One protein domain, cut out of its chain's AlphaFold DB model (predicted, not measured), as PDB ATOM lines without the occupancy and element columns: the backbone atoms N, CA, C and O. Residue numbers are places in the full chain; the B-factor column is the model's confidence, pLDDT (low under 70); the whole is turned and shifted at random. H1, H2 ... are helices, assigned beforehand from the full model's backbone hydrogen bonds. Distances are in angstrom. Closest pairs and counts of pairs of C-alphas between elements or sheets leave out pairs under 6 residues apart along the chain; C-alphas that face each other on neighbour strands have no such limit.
ATOM      1  N   LEU A 232     209.351 231.632 357.443       94.75
ATOM      2  CA  LEU A 232     208.360 231.413 356.392       94.75
ATOM      3  C   LEU A 232     207.323 230.356 356.780       94.75
ATOM      4  O   LEU A 232     206.157 230.517 356.439       94.75
ATOM      5  N   GLY A 233     207.704 229.306 357.511       94.31
ATOM      6  CA  GLY A 233     206.744 228.332 358.039       94.31
ATOM      7  C   GLY A 233     205.790 228.965 359.038       94.31
ATOM      8  O   GLY A 233     204.578 228.765 358.939       94.31
ATOM      9  N   THR A 234     206.326 229.804 359.924       95.56
ATOM     10  CA  THR A 234     205.544 230.584 360.887       95.56
ATOM     11  C   THR A 234     204.588 231.571 360.207       95.56
ATOM     12  O   THR A 234     203.484 231.778 360.689       95.56
ATOM     13  N   ILE A 235     204.951 232.167 359.070       95.25
ATOM     14  CA  ILE A 235     204.023 233.011 358.295       95.25
ATOM     15  C   ILE A 235     202.965 232.151 357.588       95.25
ATOM     16  O   ILE A 235     201.768 232.415 357.690       95.25
ATOM     17  N   LEU A 236     203.382 231.076 356.912       93.12
ATOM     18  CA  LEU A 236     202.491 230.203 356.143       93.12
ATOM     19  C   LEU A 236     201.445 229.495 357.012       93.12
ATOM     20  O   LEU A 236     200.348 229.223 356.527       93.12
ATOM     21  N   GLN A 237     201.740 229.178 358.276       93.31
ATOM     22  CA  GLN A 237     200.746 228.560 359.166       93.31
ATOM     23  C   GLN A 237     199.569 229.501 359.483       93.31
ATOM     24  O   GLN A 237     198.483 229.012 359.767       93.31
ATOM     25  N   HIS A 238     199.770 230.822 359.388       94.50
ATOM     26  CA  HIS A 238     198.758 231.840 359.700       94.50
ATOM     27  C   HIS A 238     198.141 232.495 358.458       94.50
ATOM     28  O   HIS A 238     197.265 233.346 358.589       94.50
ATOM     29  N   MET A 239     198.532 232.081 357.247       90.62
ATOM     30  CA  MET A 239     197.992 232.627 355.992       90.62
ATOM     31  C   MET A 239     196.500 232.347 355.757       90.62
ATOM     32  O   MET A 239     195.950 232.867 354.796       90.62
ATOM     33  N   GLY A 240     195.812 231.595 356.623       87.12
ATOM     34  CA  GLY A 240     194.342 231.584 356.648       87.12
ATOM     35  C   GLY A 240     193.741 232.954 356.994       87.12
ATOM     36  O   GLY A 240     192.631 233.263 356.582       87.12
ATOM     37  N   THR A 241     194.493 233.829 357.673       91.19
ATOM     38  CA  THR A 241     194.060 235.201 357.972       91.19
ATOM     39  C   THR A 241     194.652 236.199 356.961       91.19
ATOM     40  O   THR A 241     195.881 236.298 356.875       91.19
ATOM     41  N   PRO A 242     193.830 236.994 356.241       89.94
ATOM     42  CA  PRO A 242     194.297 237.878 355.160       89.94
ATOM     43  C   PRO A 242     195.401 238.863 355.572       89.94
ATOM     44  O   PRO A 242     196.333 239.118 354.816       89.94
ATOM     45  N   VAL A 243     195.375 239.351 356.814       93.62
ATOM     46  CA  VAL A 243     196.341 240.353 357.296       93.62
ATOM     47  C   VAL A 243     197.790 239.828 357.306       93.62
ATOM     48  O   VAL A 243     198.738 240.607 357.225       93.62
ATOM     49  N   ILE A 244     198.003 238.511 357.385       94.88
ATOM     50  CA  ILE A 244     199.346 237.902 357.331       94.88
ATOM     51  C   ILE A 244     199.894 237.891 355.904       94.88
ATOM     52  O   ILE A 244     201.084 238.129 355.687       94.88
ATOM     53  N   MET A 245     199.016 237.636 354.935       93.19
ATOM     54  CA  MET A 245     199.322 237.757 353.514       93.19
ATOM     55  C   MET A 245     199.735 239.196 353.184       93.19
ATOM     56  O   MET A 245     200.794 239.408 352.587       93.19
ATOM     57  N   ASP A 246     198.947 240.168 353.652       94.31
ATOM     58  CA  ASP A 246     199.235 241.594 353.490       94.31
ATOM     59  C   ASP A 246     200.561 241.978 354.146       94.31
ATOM     60  O   ASP A 246     201.364 242.665 353.523       94.31
ATOM     61  N   LEU A 247     200.847 241.496 355.363       96.00
ATOM     62  CA  LEU A 247     202.117 241.759 356.045       96.00
ATOM     63  C   LEU A 247     203.315 241.242 355.239       96.00
ATOM     64  O   LEU A 247     204.305 241.959 355.089       96.00
ATOM     65  N   LEU A 248     203.250 240.015 354.712       96.31
ATOM     66  CA  LEU A 248     204.347 239.465 353.914       96.31
ATOM     67  C   LEU A 248     204.567 240.287 352.641       96.31
ATOM     68  O   LEU A 248     205.707 240.635 352.323       96.31
ATOM     69  N   LEU A 249     203.487 240.624 351.932       93.94
ATOM     70  CA  LEU A 249     203.566 241.463 350.740       93.94
ATOM     71  C   LEU A 249     204.136 242.840 351.096       93.94
ATOM     72  O   LEU A 249     205.021 243.342 350.406       93.94
ATOM     73  N   TYR A 250     203.694 243.410 352.216       94.94
ATOM     74  CA  TYR A 250     204.142 244.697 352.721       94.94
ATOM     75  C   TYR A 250     205.644 244.712 353.006       94.94
ATOM     76  O   TYR A 250     206.324 245.637 352.562       94.94
ATOM     77  N   ILE A 251     206.176 243.679 353.669       95.31
ATOM     78  CA  ILE A 251     207.612 243.538 353.946       95.31
ATOM     79  C   ILE A 251     208.412 243.554 352.640       95.31
ATOM     80  O   ILE A 251     209.391 244.294 352.515       95.31
ATOM     81  N   ILE A 252     207.992 242.771 351.641       94.06
ATOM     82  CA  ILE A 252     208.741 242.651 350.385       94.06
ATOM     83  C   ILE A 252     208.601 243.919 349.529       94.06
ATOM     84  O   ILE A 252     209.562 244.351 348.891       94.06
ATOM     85  N   MET A 253     207.423 244.544 349.499       90.12
ATOM     86  CA  MET A 253     207.153 245.701 348.639       90.12
ATOM     87  C   MET A 253     207.670 247.024 349.211       90.12
ATOM     88  O   MET A 253     208.206 247.823 348.443       90.12
ATOM     89  N   ASN A 254     207.576 247.239 350.527       90.81
ATOM     90  CA  ASN A 254     207.873 248.530 351.164       90.81
ATOM     91  C   ASN A 254     209.282 248.643 351.754       90.81
ATOM     92  O   ASN A 254     209.668 249.727 352.186       90.81
ATOM     93  N   THR A 255     210.086 247.575 351.727       92.12
ATOM     94  CA  THR A 255     211.514 247.687 352.058       92.12
ATOM     95  C   THR A 255     212.203 248.626 351.062       92.12
ATOM     96  O   THR A 255     212.283 248.329 349.864       92.12
ATOM     97  N   GLN A 256     212.696 249.761 351.567       89.25
ATOM     98  CA  GLN A 256     213.400 250.778 350.791       89.25
ATOM     99  C   GLN A 256     214.917 250.622 350.898       89.25
ATOM    100  O   GLN A 256     215.450 250.148 351.898       89.25
ATOM    101  N   GLY A 257     215.616 251.090 349.866       88.31
ATOM    102  CA  GLY A 257     217.065 250.960 349.737       88.31
ATOM    103  C   GLY A 257     217.413 249.789 348.818       88.31
ATOM    104  O   GLY A 257     216.994 248.661 349.095       88.31
ATOM    105  N   PRO A 258     218.141 250.031 347.714       87.25
ATOM    106  CA  PRO A 258     218.339 249.012 346.700       87.25
ATOM    107  C   PRO A 258     219.073 247.784 347.258       87.25
ATOM    108  O   PRO A 258     218.580 246.663 347.127       87.25
ATOM    109  N   GLU A 259     220.184 247.966 347.963       89.56
ATOM    110  CA  GLU A 259     220.973 246.858 348.513       89.56
ATOM    111  C   GLU A 259     220.176 246.046 349.543       89.56
ATOM    112  O   GLU A 259     220.239 244.814 349.564       89.56
ATOM    113  N   LEU A 260     219.384 246.731 350.375       90.81
ATOM    114  CA  LEU A 260     218.559 246.098 351.403       90.81
ATOM    115  C   LEU A 260     217.444 245.255 350.778       90.81
ATOM    116  O   LEU A 260     217.267 244.090 351.144       90.81
ATOM    117  N   ARG A 261     216.736 245.822 349.794       90.81
ATOM    118  CA  ARG A 261     215.695 245.122 349.037       90.81
ATOM    119  C   ARG A 261     216.267 243.913 348.304       90.81
ATOM    120  O   ARG A 261     215.686 242.835 348.380       90.81
ATOM    121  N   GLN A 262     217.408 244.062 347.635       91.19
ATOM    122  CA  GLN A 262     218.047 242.955 346.928       91.19
ATOM    123  C   GLN A 262     218.433 241.824 347.894       91.19
ATOM    124  O   GLN A 262     218.073 240.672 347.658       91.19
ATOM    125  N   SER A 263     219.069 242.151 349.024       93.69
ATOM    126  CA  SER A 263     219.412 241.168 350.061       93.69
ATOM    127  C   SER A 263     218.181 240.450 350.626       93.69
ATOM    128  O   SER A 263     218.239 239.265 350.964       93.69
ATOM    129  N   LEU A 264     217.056 241.156 350.762       95.12
ATOM    130  CA  LEU A 264     215.792 240.582 351.217       95.12
ATOM    131  C   LEU A 264     215.212 239.591 350.196       95.12
ATOM    132  O   LEU A 264     214.843 238.479 350.573       95.12
ATOM    133  N   LEU A 265     215.163 239.971 348.915       94.69
ATOM    134  CA  LEU A 265     214.665 239.118 347.829       94.69
ATOM    135  C   LEU A 265     215.534 237.868 347.645       94.69
ATOM    136  O   LEU A 265     215.002 236.766 347.526       94.69
ATOM    137  N   GLU A 266     216.860 238.020 347.688       95.25
ATOM    138  CA  GLU A 266     217.810 236.901 347.655       95.25
ATOM    139  C   GLU A 266     217.568 235.924 348.808       95.25
ATOM    140  O   GLU A 266     217.536 234.711 348.596       95.25
ATOM    141  N   TRP A 267     217.345 236.437 350.021       96.38
ATOM    142  CA  TRP A 267     217.053 235.600 351.180       96.38
ATOM    143  C   TRP A 267     215.716 234.859 351.039       96.38
ATOM    144  O   TRP A 267     215.685 233.643 351.218       96.38
ATOM    145  N   PHE A 268     214.625 235.532 350.653       97.06
ATOM    146  CA  PHE A 268     213.336 234.860 350.432       97.06
ATOM    147  C   PHE A 268     213.409 233.796 349.331       97.06
ATOM    148  O   PHE A 268     212.789 232.738 349.455       97.06
ATOM    149  N   ASN A 269     214.198 234.048 348.286       95.00
ATOM    150  CA  ASN A 269     214.438 233.083 347.224       95.00
ATOM    151  C   ASN A 269     215.206 231.853 347.741       95.00
ATOM    152  O   ASN A 269     214.815 230.719 347.482       95.00
ATOM    153  N   GLN A 270     216.250 232.048 348.558       95.56
ATOM    154  CA  GLN A 270     216.969 230.947 349.220       95.56
ATOM    155  C   GLN A 270     216.063 230.131 350.153       95.56
ATOM    156  O   GLN A 270     216.213 228.912 350.252       95.56
ATOM    157  N   GLN A 271     215.107 230.790 350.811       95.12
ATOM    158  CA  GLN A 271     214.089 230.147 351.644       95.12
ATOM    159  C   GLN A 271     212.953 229.492 350.832       95.12
ATOM    160  O   GLN A 271     212.039 228.915 351.427       95.12
ATOM    161  N   LYS A 272     213.019 229.542 349.491       94.56
ATOM    162  CA  LYS A 272     212.049 228.954 348.556       94.56
ATOM    163  C   LYS A 272     210.624 229.445 348.785       94.56
ATOM    164  O   LYS A 272     209.685 228.650 348.862       94.56
ATOM    165  N   LEU A 273     210.460 230.757 348.979       95.81
ATOM    166  CA  LEU A 273     209.156 231.353 349.273       95.81
ATOM    167  C   LEU A 273     208.089 230.922 348.255       95.81
ATOM    168  O   LEU A 273     207.020 230.461 348.655       95.81
ATOM    169  N   ILE A 274     208.393 231.024 346.960       89.94
ATOM    170  CA  ILE A 274     207.444 230.717 345.885       89.94
ATOM    171  C   ILE A 274     207.048 229.241 345.905       89.94
ATOM    172  O   ILE A 274     205.864 228.913 345.903       89.94
ATOM    173  N   GLU A 275     208.013 228.332 346.002       88.81
ATOM    174  CA  GLU A 275     207.744 226.896 346.015       88.81
ATOM    175  C   GLU A 275     206.994 226.463 347.276       88.81
ATOM    176  O   GLU A 275     206.164 225.558 347.211       88.81
ATOM    177  N   ARG A 276     207.236 227.112 348.422       91.94
ATOM    178  CA  ARG A 276     206.484 226.849 349.657       91.94
ATOM    179  C   ARG A 276     205.043 227.349 349.579       91.94
ATOM    180  O   ARG A 276     204.160 226.661 350.085       91.94
ATOM    181  N   LEU A 277     204.799 228.494 348.939       88.44
ATOM    182  CA  LEU A 277     203.446 228.991 348.665       88.44
ATOM    183  C   LEU A 277     202.692 228.032 347.739       88.44
ATOM    184  O   LEU A 277     201.575 227.632 348.056       88.44
ATOM    185  N   ILE A 278     203.326 227.591 346.647       80.50
ATOM    186  CA  ILE A 278     202.733 226.609 345.729       80.50
ATOM    187  C   ILE A 278     202.472 225.287 346.455       80.50
ATOM    188  O   ILE A 278     201.373 224.752 346.381       80.50
ATOM    189  N   GLY A 279     203.437 224.783 347.227       81.00
ATOM    190  CA  GLY A 279     203.257 223.566 348.018       81.00
ATOM    191  C   GLY A 279     202.100 223.666 349.016       81.00
ATOM    192  O   GLY A 279     201.384 222.688 349.220       81.00
ATOM    193  N   ALA A 280     201.877 224.847 349.598       84.12
ATOM    194  CA  ALA A 280     200.757 225.098 350.497       84.12
ATOM    195  C   ALA A 280     199.393 225.105 349.779       84.12
ATOM    196  O   ALA A 280     198.427 224.664 350.390       84.12
ATOM    197  N   LEU A 281     199.315 225.513 348.503       76.69
ATOM    198  CA  LEU A 281     198.098 225.383 347.677       76.69
ATOM    199  C   LEU A 281     197.729 223.922 347.377       76.69
ATOM    200  O   LEU A 281     196.571 223.621 347.103       76.69
ATOM    201  N   GLY A 282     198.709 223.015 347.410       67.44
ATOM    202  CA  GLY A 282     198.501 221.583 347.183       67.44
ATOM    203  C   GLY A 282     198.046 220.805 348.420       67.44
ATOM    204  O   GLY A 282     197.829 219.596 348.333       67.44
ATOM    205  N   MET A 283     197.941 221.452 349.586       74.38
ATOM    206  CA  MET A 283     197.512 220.792 350.819       74.38
ATOM    207  C   MET A 283     195.983 220.690 350.889       74.38
ATOM    208  O   MET A 283     195.258 221.556 350.421       74.38
ATOM    209  N   VAL A 284     195.462 219.626 351.497       64.94
ATOM    210  CA  VAL A 284     194.010 219.447 351.654       64.94
ATOM    211  C   VAL A 284     193.521 220.202 352.894       64.94
ATOM    212  O   VAL A 284     194.057 219.992 353.980       64.94
ATOM    213  N   GLY A 285     192.450 220.994 352.756       62.44
ATOM    214  CA  GLY A 285     191.602 221.382 353.890       62.44
ATOM    215  C   GLY A 285     191.733 222.806 354.439       62.44
ATOM    216  O   GLY A 285     191.238 223.038 355.537       62.44
ATOM    217  N   ASP A 286     192.331 223.759 353.715       69.94
ATOM    218  CA  ASP A 286     192.422 225.157 354.173       69.94
ATOM    219  C   ASP A 286     192.049 226.160 353.065       69.94
ATOM    220  O   ASP A 286     192.894 226.762 352.402       69.94
ATOM    221  N   ARG A 287     190.736 226.300 352.827       78.44
ATOM    222  CA  ARG A 287     190.182 227.148 351.756       78.44
ATOM    223  C   ARG A 287     190.604 228.612 351.893       78.44
ATOM    224  O   ARG A 287     190.979 229.214 350.892       78.44
ATOM    225  N   GLU A 288     190.531 229.173 353.098       82.19
ATOM    226  CA  GLU A 288     190.884 230.577 353.350       82.19
ATOM    227  C   GLU A 288     192.369 230.815 353.081       82.19
ATOM    228  O   GLU A 288     192.744 231.771 352.404       82.19
ATOM    229  N   LYS A 289     193.230 229.892 353.520       84.75
ATOM    230  CA  LYS A 289     194.657 229.954 353.215       84.75
ATOM    231  C   LYS A 289     194.941 229.848 351.725       84.75
ATOM    232  O   LYS A 289     195.813 230.558 351.236       84.75
ATOM    233  N   HIS A 290     194.224 228.996 350.994       82.88
ATOM    234  CA  HIS A 290     194.387 228.903 349.544       82.88
ATOM    235  C   HIS A 290     194.000 230.210 348.849       82.88
ATOM    236  O   HIS A 290     194.737 230.672 347.982       82.88
ATOM    237  N   GLU A 291     192.886 230.820 349.255       80.94
ATOM    238  CA  GLU A 291     192.417 232.106 348.732       80.94
ATOM    239  C   GLU A 291     193.429 233.229 349.005       80.94
ATOM    240  O   GLU A 291     193.804 233.960 348.090       80.94
ATOM    241  N   ASN A 292     193.961 233.304 350.224       87.00
ATOM    242  CA  ASN A 292     194.970 234.300 350.577       87.00
ATOM    243  C   ASN A 292     196.311 234.052 349.864       87.00
ATOM    244  O   ASN A 292     196.931 234.988 349.373       87.00
ATOM    245  N   ILE A 293     196.778 232.805 349.731       86.44
ATOM    246  CA  ILE A 293     198.010 232.512 348.971       86.44
ATOM    247  C   ILE A 293     197.836 232.871 347.491       86.44
ATOM    248  O   ILE A 293     198.726 233.468 346.884       86.44
ATOM    249  N   ALA A 294     196.691 232.527 346.906       80.12
ATOM    250  CA  ALA A 294     196.338 232.906 345.547       80.12
ATOM    251  C   ALA A 294     196.387 234.429 345.362       80.12
ATOM    252  O   ALA A 294     197.042 234.929 344.442       80.12
ATOM    253  N   GLN A 295     195.751 235.161 346.276       81.69
ATOM    254  CA  GLN A 295     195.717 236.616 346.260       81.69
ATOM    255  C   GLN A 295     197.118 237.229 346.423       81.69
ATOM    256  O   GLN A 295     197.451 238.165 345.695       81.69
ATOM    257  N   PHE A 296     197.970 236.662 347.285       89.69
ATOM    258  CA  PHE A 296     199.375 237.063 347.411       89.69
ATOM    259  C   PHE A 296     200.112 236.961 346.079       89.69
ATOM    260  O   PHE A 296     200.762 237.914 345.661       89.69
ATOM    261  N   VAL A 297     200.026 235.804 345.413       84.38
ATOM    262  CA  VAL A 297     200.756 235.549 344.162       84.38
ATOM    263  C   VAL A 297     200.310 236.523 343.072       84.38
ATOM    264  O   VAL A 297     201.155 237.083 342.373       84.38
ATOM    265  N   VAL A 298     199.002 236.766 342.952       79.94
ATOM    266  CA  VAL A 298     198.454 237.729 341.985       79.94
ATOM    267  C   VAL A 298     198.964 239.135 342.261       79.94
ATOM    268  O   VAL A 298     199.497 239.772 341.351       79.94
ATOM    269  N   GLU A 299     198.832 239.615 343.498       83.12
ATOM    270  CA  GLU A 299     199.218 240.985 343.831       83.12
ATOM    271  C   GLU A 299     200.739 241.176 343.736       83.12
ATOM    272  O   GLU A 299     201.198 242.205 343.246       83.12
ATOM    273  N   TYR A 300     201.532 240.159 344.090       87.62
ATOM    274  CA  TYR A 300     202.985 240.189 343.929       87.62
ATOM    275  C   TYR A 300     203.407 240.304 342.458       87.62
ATOM    276  O   TYR A 300     204.251 241.136 342.122       87.62
ATOM    277  N   ILE A 301     202.823 239.497 341.562       81.38
ATOM    278  CA  ILE A 301     203.125 239.555 340.120       81.38
ATOM    279  C   ILE A 301     202.754 240.924 339.556       81.38
ATOM    280  O   ILE A 301     203.545 241.535 338.834       81.38
ATOM    281  N   ARG A 302     201.556 241.399 339.895       81.94
ATOM    282  CA  ARG A 302     201.026 242.696 339.483       81.94
ATOM    283  C   ARG A 302     201.950 243.836 339.894       81.94
ATOM    284  O   ARG A 302     202.413 244.604 339.048       81.94
ATOM    285  N   GLU A 303     202.264 243.915 341.183       83.94
ATOM    286  CA  GLU A 303     203.075 244.992 341.735       83.94
ATOM    287  C   GLU A 303     204.531 244.906 341.263       83.94
ATOM    288  O   GLU A 303     205.111 245.906 340.838       83.94
ATOM    289  N   GLY A 304     205.105 243.701 341.227       83.50
ATOM    290  CA  GLY A 304     206.461 243.472 340.734       83.50
ATOM    291  C   GLY A 304     206.627 243.858 339.259       83.50
ATOM    292  O   GLY A 304     207.616 244.496 338.888       83.50
ATOM    293  N   ARG A 305     205.643 243.552 338.401       84.06
ATOM    294  CA  ARG A 305     205.654 243.968 336.986       84.06
ATOM    295  C   ARG A 305     205.479 245.468 336.818       84.06
ATOM    296  O   ARG A 305     206.187 246.051 335.997       84.06
ATOM    297  N   ARG A 306     204.570 246.083 337.581       82.12
ATOM    298  CA  ARG A 306     204.380 247.540 337.599       82.12
ATOM    299  C   ARG A 306     205.690 248.240 337.948       82.12
ATOM    300  O   ARG A 306     206.131 249.120 337.213       82.12
ATOM    301  N   LYS A 307     206.350 247.771 339.007       79.31
ATOM    302  CA  LYS A 307     207.626 248.296 339.490       79.31
ATOM    303  C   LYS A 307     208.754 248.128 338.469       79.31
ATOM    304  O   LYS A 307     209.427 249.095 338.129       79.31
ATOM    305  N   ARG A 308     208.875 246.941 337.858       78.62
ATOM    306  CA  ARG A 308     209.823 246.675 336.759       78.62
ATOM    307  C   ARG A 308     209.622 247.619 335.563       78.62
ATOM    308  O   ARG A 308     210.564 247.864 334.820       78.62
ATOM    309  N   GLN A 309     208.408 248.114 335.323       75.19
ATOM    310  CA  GLN A 309     208.134 249.058 334.234       75.19
ATOM    311  C   GLN A 309     208.459 250.500 334.608       75.19
ATOM    312  O   GLN A 309     209.013 251.207 333.769       75.19
ATOM    313  N   SER A 310     208.150 250.917 335.837       73.06
ATOM    314  CA  SER A 310     208.459 252.264 336.325       73.06
ATOM    315  C   SER A 310     209.952 252.481 336.582       73.06
ATOM    316  O   SER A 310     210.438 253.586 336.387       73.06
ATOM    317  N   GLU A 311     210.690 251.442 336.986       65.75
ATOM    318  CA  GLU A 311     212.102 251.536 337.400       65.75
ATOM    319  C   GLU A 311     213.112 251.275 336.268       65.75
ATOM    320  O   GLU A 311     214.315 251.243 336.509       65.75
ATOM    321  N   LYS A 312     212.668 251.147 335.007       53.97
ATOM    322  CA  LYS A 312     213.562 250.954 333.840       53.97
ATOM    323  C   LYS A 312     214.618 252.056 333.648       53.97
ATOM    324  O   LYS A 312     215.517 251.871 332.829       53.97
ATOM    325  N   GLU A 313     214.521 253.168 334.372       49.50
ATOM    326  CA  GLU A 313     215.440 254.308 334.294       49.50
ATOM    327  C   GLU A 313     216.459 254.368 335.454       49.50
ATOM    328  O   GLU A 313     217.494 255.015 335.303       49.50
ATOM    329  N   GLU A 314     216.257 253.639 336.562       46.62
ATOM    330  CA  GLU A 314     217.127 253.697 337.750       46.62
ATOM    331  C   GLU A 314     217.500 252.297 338.272       46.62
ATOM    332  O   GLU A 314     216.885 251.748 339.178       46.62
ATOM    333  N   GLY A 315     218.590 251.742 337.737       54.56
ATOM    334  CA  GLY A 315     219.309 250.629 338.364       54.56
ATOM    335  C   GLY A 315     218.852 249.226 337.948       54.56
ATOM    336  O   GLY A 315     217.679 248.884 337.902       54.56
ATOM    337  N   ASN A 316     219.834 248.375 337.659       56.94
ATOM    338  CA  ASN A 316     219.684 247.009 337.156       56.94
ATOM    339  C   ASN A 316     219.260 246.015 338.265       56.94
ATOM    340  O   ASN A 316     219.943 245.015 338.490       56.94
ATOM    341  N   GLN A 317     218.197 246.318 339.019       67.44
ATOM    342  CA  GLN A 317     217.697 245.431 340.067       67.44
ATOM    343  C   GLN A 317     216.873 244.286 339.497       67.44
ATOM    344  O   GLN A 317     215.905 244.483 338.764       67.44
ATOM    345  N   VAL A 318     217.260 243.073 339.880       80.56
ATOM    346  CA  VAL A 318     216.595 241.841 339.473       80.56
ATOM    347  C   VAL A 318     215.685 241.366 340.601       80.56
ATOM    348  O   VAL A 318     216.141 241.079 341.707       80.56
ATOM    349  N   ASP A 319     214.387 241.273 340.317       88.12
ATOM    350  CA  ASP A 319     213.416 240.672 341.230       88.12
ATOM    351  C   ASP A 319     213.426 239.146 341.070       88.12
ATOM    352  O   ASP A 319     212.705 238.588 340.242       88.12
ATOM    353  N   LEU A 320     214.275 238.478 341.857       89.88
ATOM    354  CA  LEU A 320     214.484 237.025 341.793       89.88
ATOM    355  C   LEU A 320     213.215 236.212 342.077       89.88
ATOM    356  O   LEU A 320     213.051 235.117 341.541       89.88
ATOM    357  N   LEU A 321     212.314 236.727 342.916       91.00
ATOM    358  CA  LEU A 321     211.053 236.049 343.218       91.00
ATOM    359  C   LEU A 321     210.097 236.144 342.029       91.00
ATOM    360  O   LEU A 321     209.449 235.156 341.686       91.00
ATOM    361  N   LEU A 322     210.038 237.308 341.374       87.88
ATOM    362  CA  LEU A 322     209.243 237.485 340.164       87.88
ATOM    363  C   LEU A 322     209.805 236.654 339.003       87.88
ATOM    364  O   LEU A 322     209.031 236.027 338.291       87.88
ATOM    365  N   GLU A 323     211.129 236.585 338.837       87.12
ATOM    366  CA  GLU A 323     211.757 235.679 337.864       87.12
ATOM    367  C   GLU A 323     211.429 234.212 338.152       87.12
ATOM    368  O   GLU A 323     211.089 233.470 337.235       87.12
ATOM    369  N   THR A 324     211.465 233.805 339.424       84.81
ATOM    370  CA  THR A 324     211.108 232.441 339.838       84.81
ATOM    371  C   THR A 324     209.648 232.126 339.531       84.81
ATOM    372  O   THR A 324     209.362 231.039 339.041       84.81
ATOM    373  N   LEU A 325     208.722 233.062 339.765       80.38
ATOM    374  CA  LEU A 325     207.306 232.919 339.405       80.38
ATOM    375  C   LEU A 325     207.078 232.855 337.888       80.38
ATOM    376  O   LEU A 325     206.187 232.144 337.436       80.38
ATOM    377  N   GLU A 326     207.861 233.603 337.110       81.12
ATOM    378  CA  GLU A 326     207.774 233.659 335.644       81.12
ATOM    379  C   GLU A 326     208.546 232.521 334.944       81.12
ATOM    380  O   GLU A 326     208.442 232.375 333.719       81.12
ATOM    381  N   ASP A 327     209.293 231.707 335.698       80.62
ATOM    382  CA  ASP A 327     209.991 230.528 335.188       80.62
ATOM    383  C   ASP A 327     209.007 229.441 334.736       80.62
ATOM    384  O   ASP A 327     207.959 229.192 335.343       80.62
ATOM    385  N   GLU A 328     209.374 228.754 333.654       69.81
ATOM    386  CA  GLU A 328     208.551 227.714 333.038       69.81
ATOM    387  C   GLU A 328     208.280 226.553 334.001       69.81
ATOM    388  O   GLU A 328     207.151 226.071 334.077       69.81
ATOM    389  N   LYS A 329     209.275 226.131 334.794       73.69
ATOM    390  CA  LYS A 329     209.121 224.998 335.719       73.69
ATOM    391  C   LYS A 329     208.218 225.351 336.891       73.69
ATOM    392  O   LYS A 329     207.422 224.516 337.314       73.69
ATOM    393  N   THR A 330     208.341 226.566 337.415       72.00
ATOM    394  CA  THR A 330     207.496 227.050 338.511       72.00
ATOM    395  C   THR A 330     206.057 227.238 338.049       72.00
ATOM    396  O   THR A 330     205.132 226.834 338.750       72.00
ATOM    397  N   THR A 331     205.864 227.781 336.843       71.44
ATOM    398  CA  THR A 331     204.537 227.926 336.231       71.44
ATOM    399  C   THR A 331     203.884 226.559 336.020       71.44
ATOM    400  O   THR A 331     202.730 226.364 336.390       71.44
ATOM    401  N   GLU A 332     204.630 225.583 335.496       67.00
ATOM    402  CA  GLU A 332     204.175 224.196 335.350       67.00
ATOM    403  C   GLU A 332     203.820 223.569 336.711       67.00
ATOM    404  O   GLU A 332     202.782 222.922 336.839       67.00
ATOM    405  N   LEU A 333     204.639 223.780 337.750       69.31
ATOM    406  CA  LEU A 333     204.370 223.284 339.105       69.31
ATOM    407  C   LEU A 333     203.086 223.887 339.688       69.31
ATOM    408  O   LEU A 333     202.279 223.160 340.269       69.31
ATOM    409  N   LEU A 334     202.885 225.195 339.524       69.12
ATOM    410  CA  LEU A 334     201.670 225.887 339.948       69.12
ATOM    411  C   LEU A 334     200.444 225.329 339.215       69.12
ATOM    412  O   LEU A 334     199.460 224.976 339.859       69.12
ATOM    413  N   LEU A 335     200.520 225.187 337.887       61.91
ATOM    414  CA  LEU A 335     199.434 224.636 337.078       61.91
ATOM    415  C   LEU A 335     199.100 223.202 337.479       61.91
ATOM    416  O   LEU A 335     197.931 222.901 337.671       61.91
ATOM    417  N   ARG A 336     200.096 222.333 337.678       65.25
ATOM    418  CA  ARG A 336     199.863 220.969 338.182       65.25
ATOM    419  C   ARG A 336     199.208 220.972 339.550       65.25
ATOM    420  O   ARG A 336     198.239 220.263 339.759       65.25
ATOM    421  N   THR A 337     199.683 221.812 340.463       66.19
ATOM    422  CA  THR A 337     199.110 221.904 341.813       66.19
ATOM    423  C   THR A 337     197.640 222.332 341.778       66.19
ATOM    424  O   THR A 337     196.831 221.811 342.539       66.19
ATOM    425  N   ILE A 338     197.278 223.239 340.865       63.41
ATOM    426  CA  ILE A 338     195.899 223.707 340.677       63.41
ATOM    427  C   ILE A 338     195.035 222.669 339.936       63.41
ATOM    428  O   ILE A 338     193.875 222.480 340.289       63.41
ATOM    429  N   LEU A 339     195.574 222.020 338.898       56.91
ATOM    430  CA  LEU A 339     194.822 221.162 337.973       56.91
ATOM    431  C   LEU A 339     194.747 219.695 338.416       56.91
ATOM    432  O   LEU A 339     193.741 219.044 338.159       56.91
ATOM    433  N   ASP A 340     195.762 219.172 339.105       59.41
ATOM    434  CA  ASP A 340     195.785 217.787 339.598       59.41
ATOM    435  C   ASP A 340     194.945 217.611 340.885       59.41
ATOM    436  O   ASP A 340     194.750 216.491 341.358       59.41
TER     437      ASP A 340
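AT A GLANCE: This is residues 232 to 340 of the 426 residues of an uncharacterized protein of Lutzomyia longipalpis (UniProt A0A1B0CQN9). The long helix H5 runs along one side of an elongated body, with H2 side by side with it and H4 folding back along its first part as a helical hairpin. Short H6 crosses H5 and sits between it and H3, H7 packs along H4, and residues 309 to 314 stick out. The printed part has 109 residues with seven named helices, H1 to H7 in order, and no named strand: all helix. It is compact, with a radius of gyration of the C-alphas of 14.0 A, and spans 44 by 29 by 23 A.

IN THESE COORDINATES: Find C-alpha 287 at (190.182, 227.148, 351.756); from there H5 runs 34.7 A to residue 310. Before it come H1, residues 232 to 236, 6.0 A; H2, residues 242 to 254, 17.7 A; H3, residues 258 to 270, 18.3 A; and H4, residues 273 to 281, 12.7 A. After it come H6, residues 320 to 326, 9.7 A, and H7, residues 328 to 339, 16.0 A, ending at (194.822, 221.162, 337.973).

HOW THE PARTS SIT: On H5, residues 292 to 300 alone touch H2, the same way at a shallow 19 degrees; C-alphas 242 and 292 are closest, 5.9 A. Residues 289 to 293 alone touch H4, its hairpin partner; C-alphas 281 and 290 are closest, 5.4 A. H4 touches H7 at a shallow 18 degrees, with C-alphas 278 and 334 closest, 5.9 A. H3 touches H6 with residues 265 to 269 alone; C-alphas 269 and 321 are closest, 6.0 A. H1 and H4 only just touch, with 3 pairs of C-alphas within 8 A; C-alphas 232 and 273 are closest, 7.2 A. In each helix every O i to N i+4 pair is within hydrogen-bond range.

THE WHOLE: The farthest C-alphas, Gly 285 and Glu 313, are 45.1 A apart. The printed part has no cut and no long link. Confidence is under 70 at residues 282, 284 to 286, 311 to 317, 328 and 332 to 340.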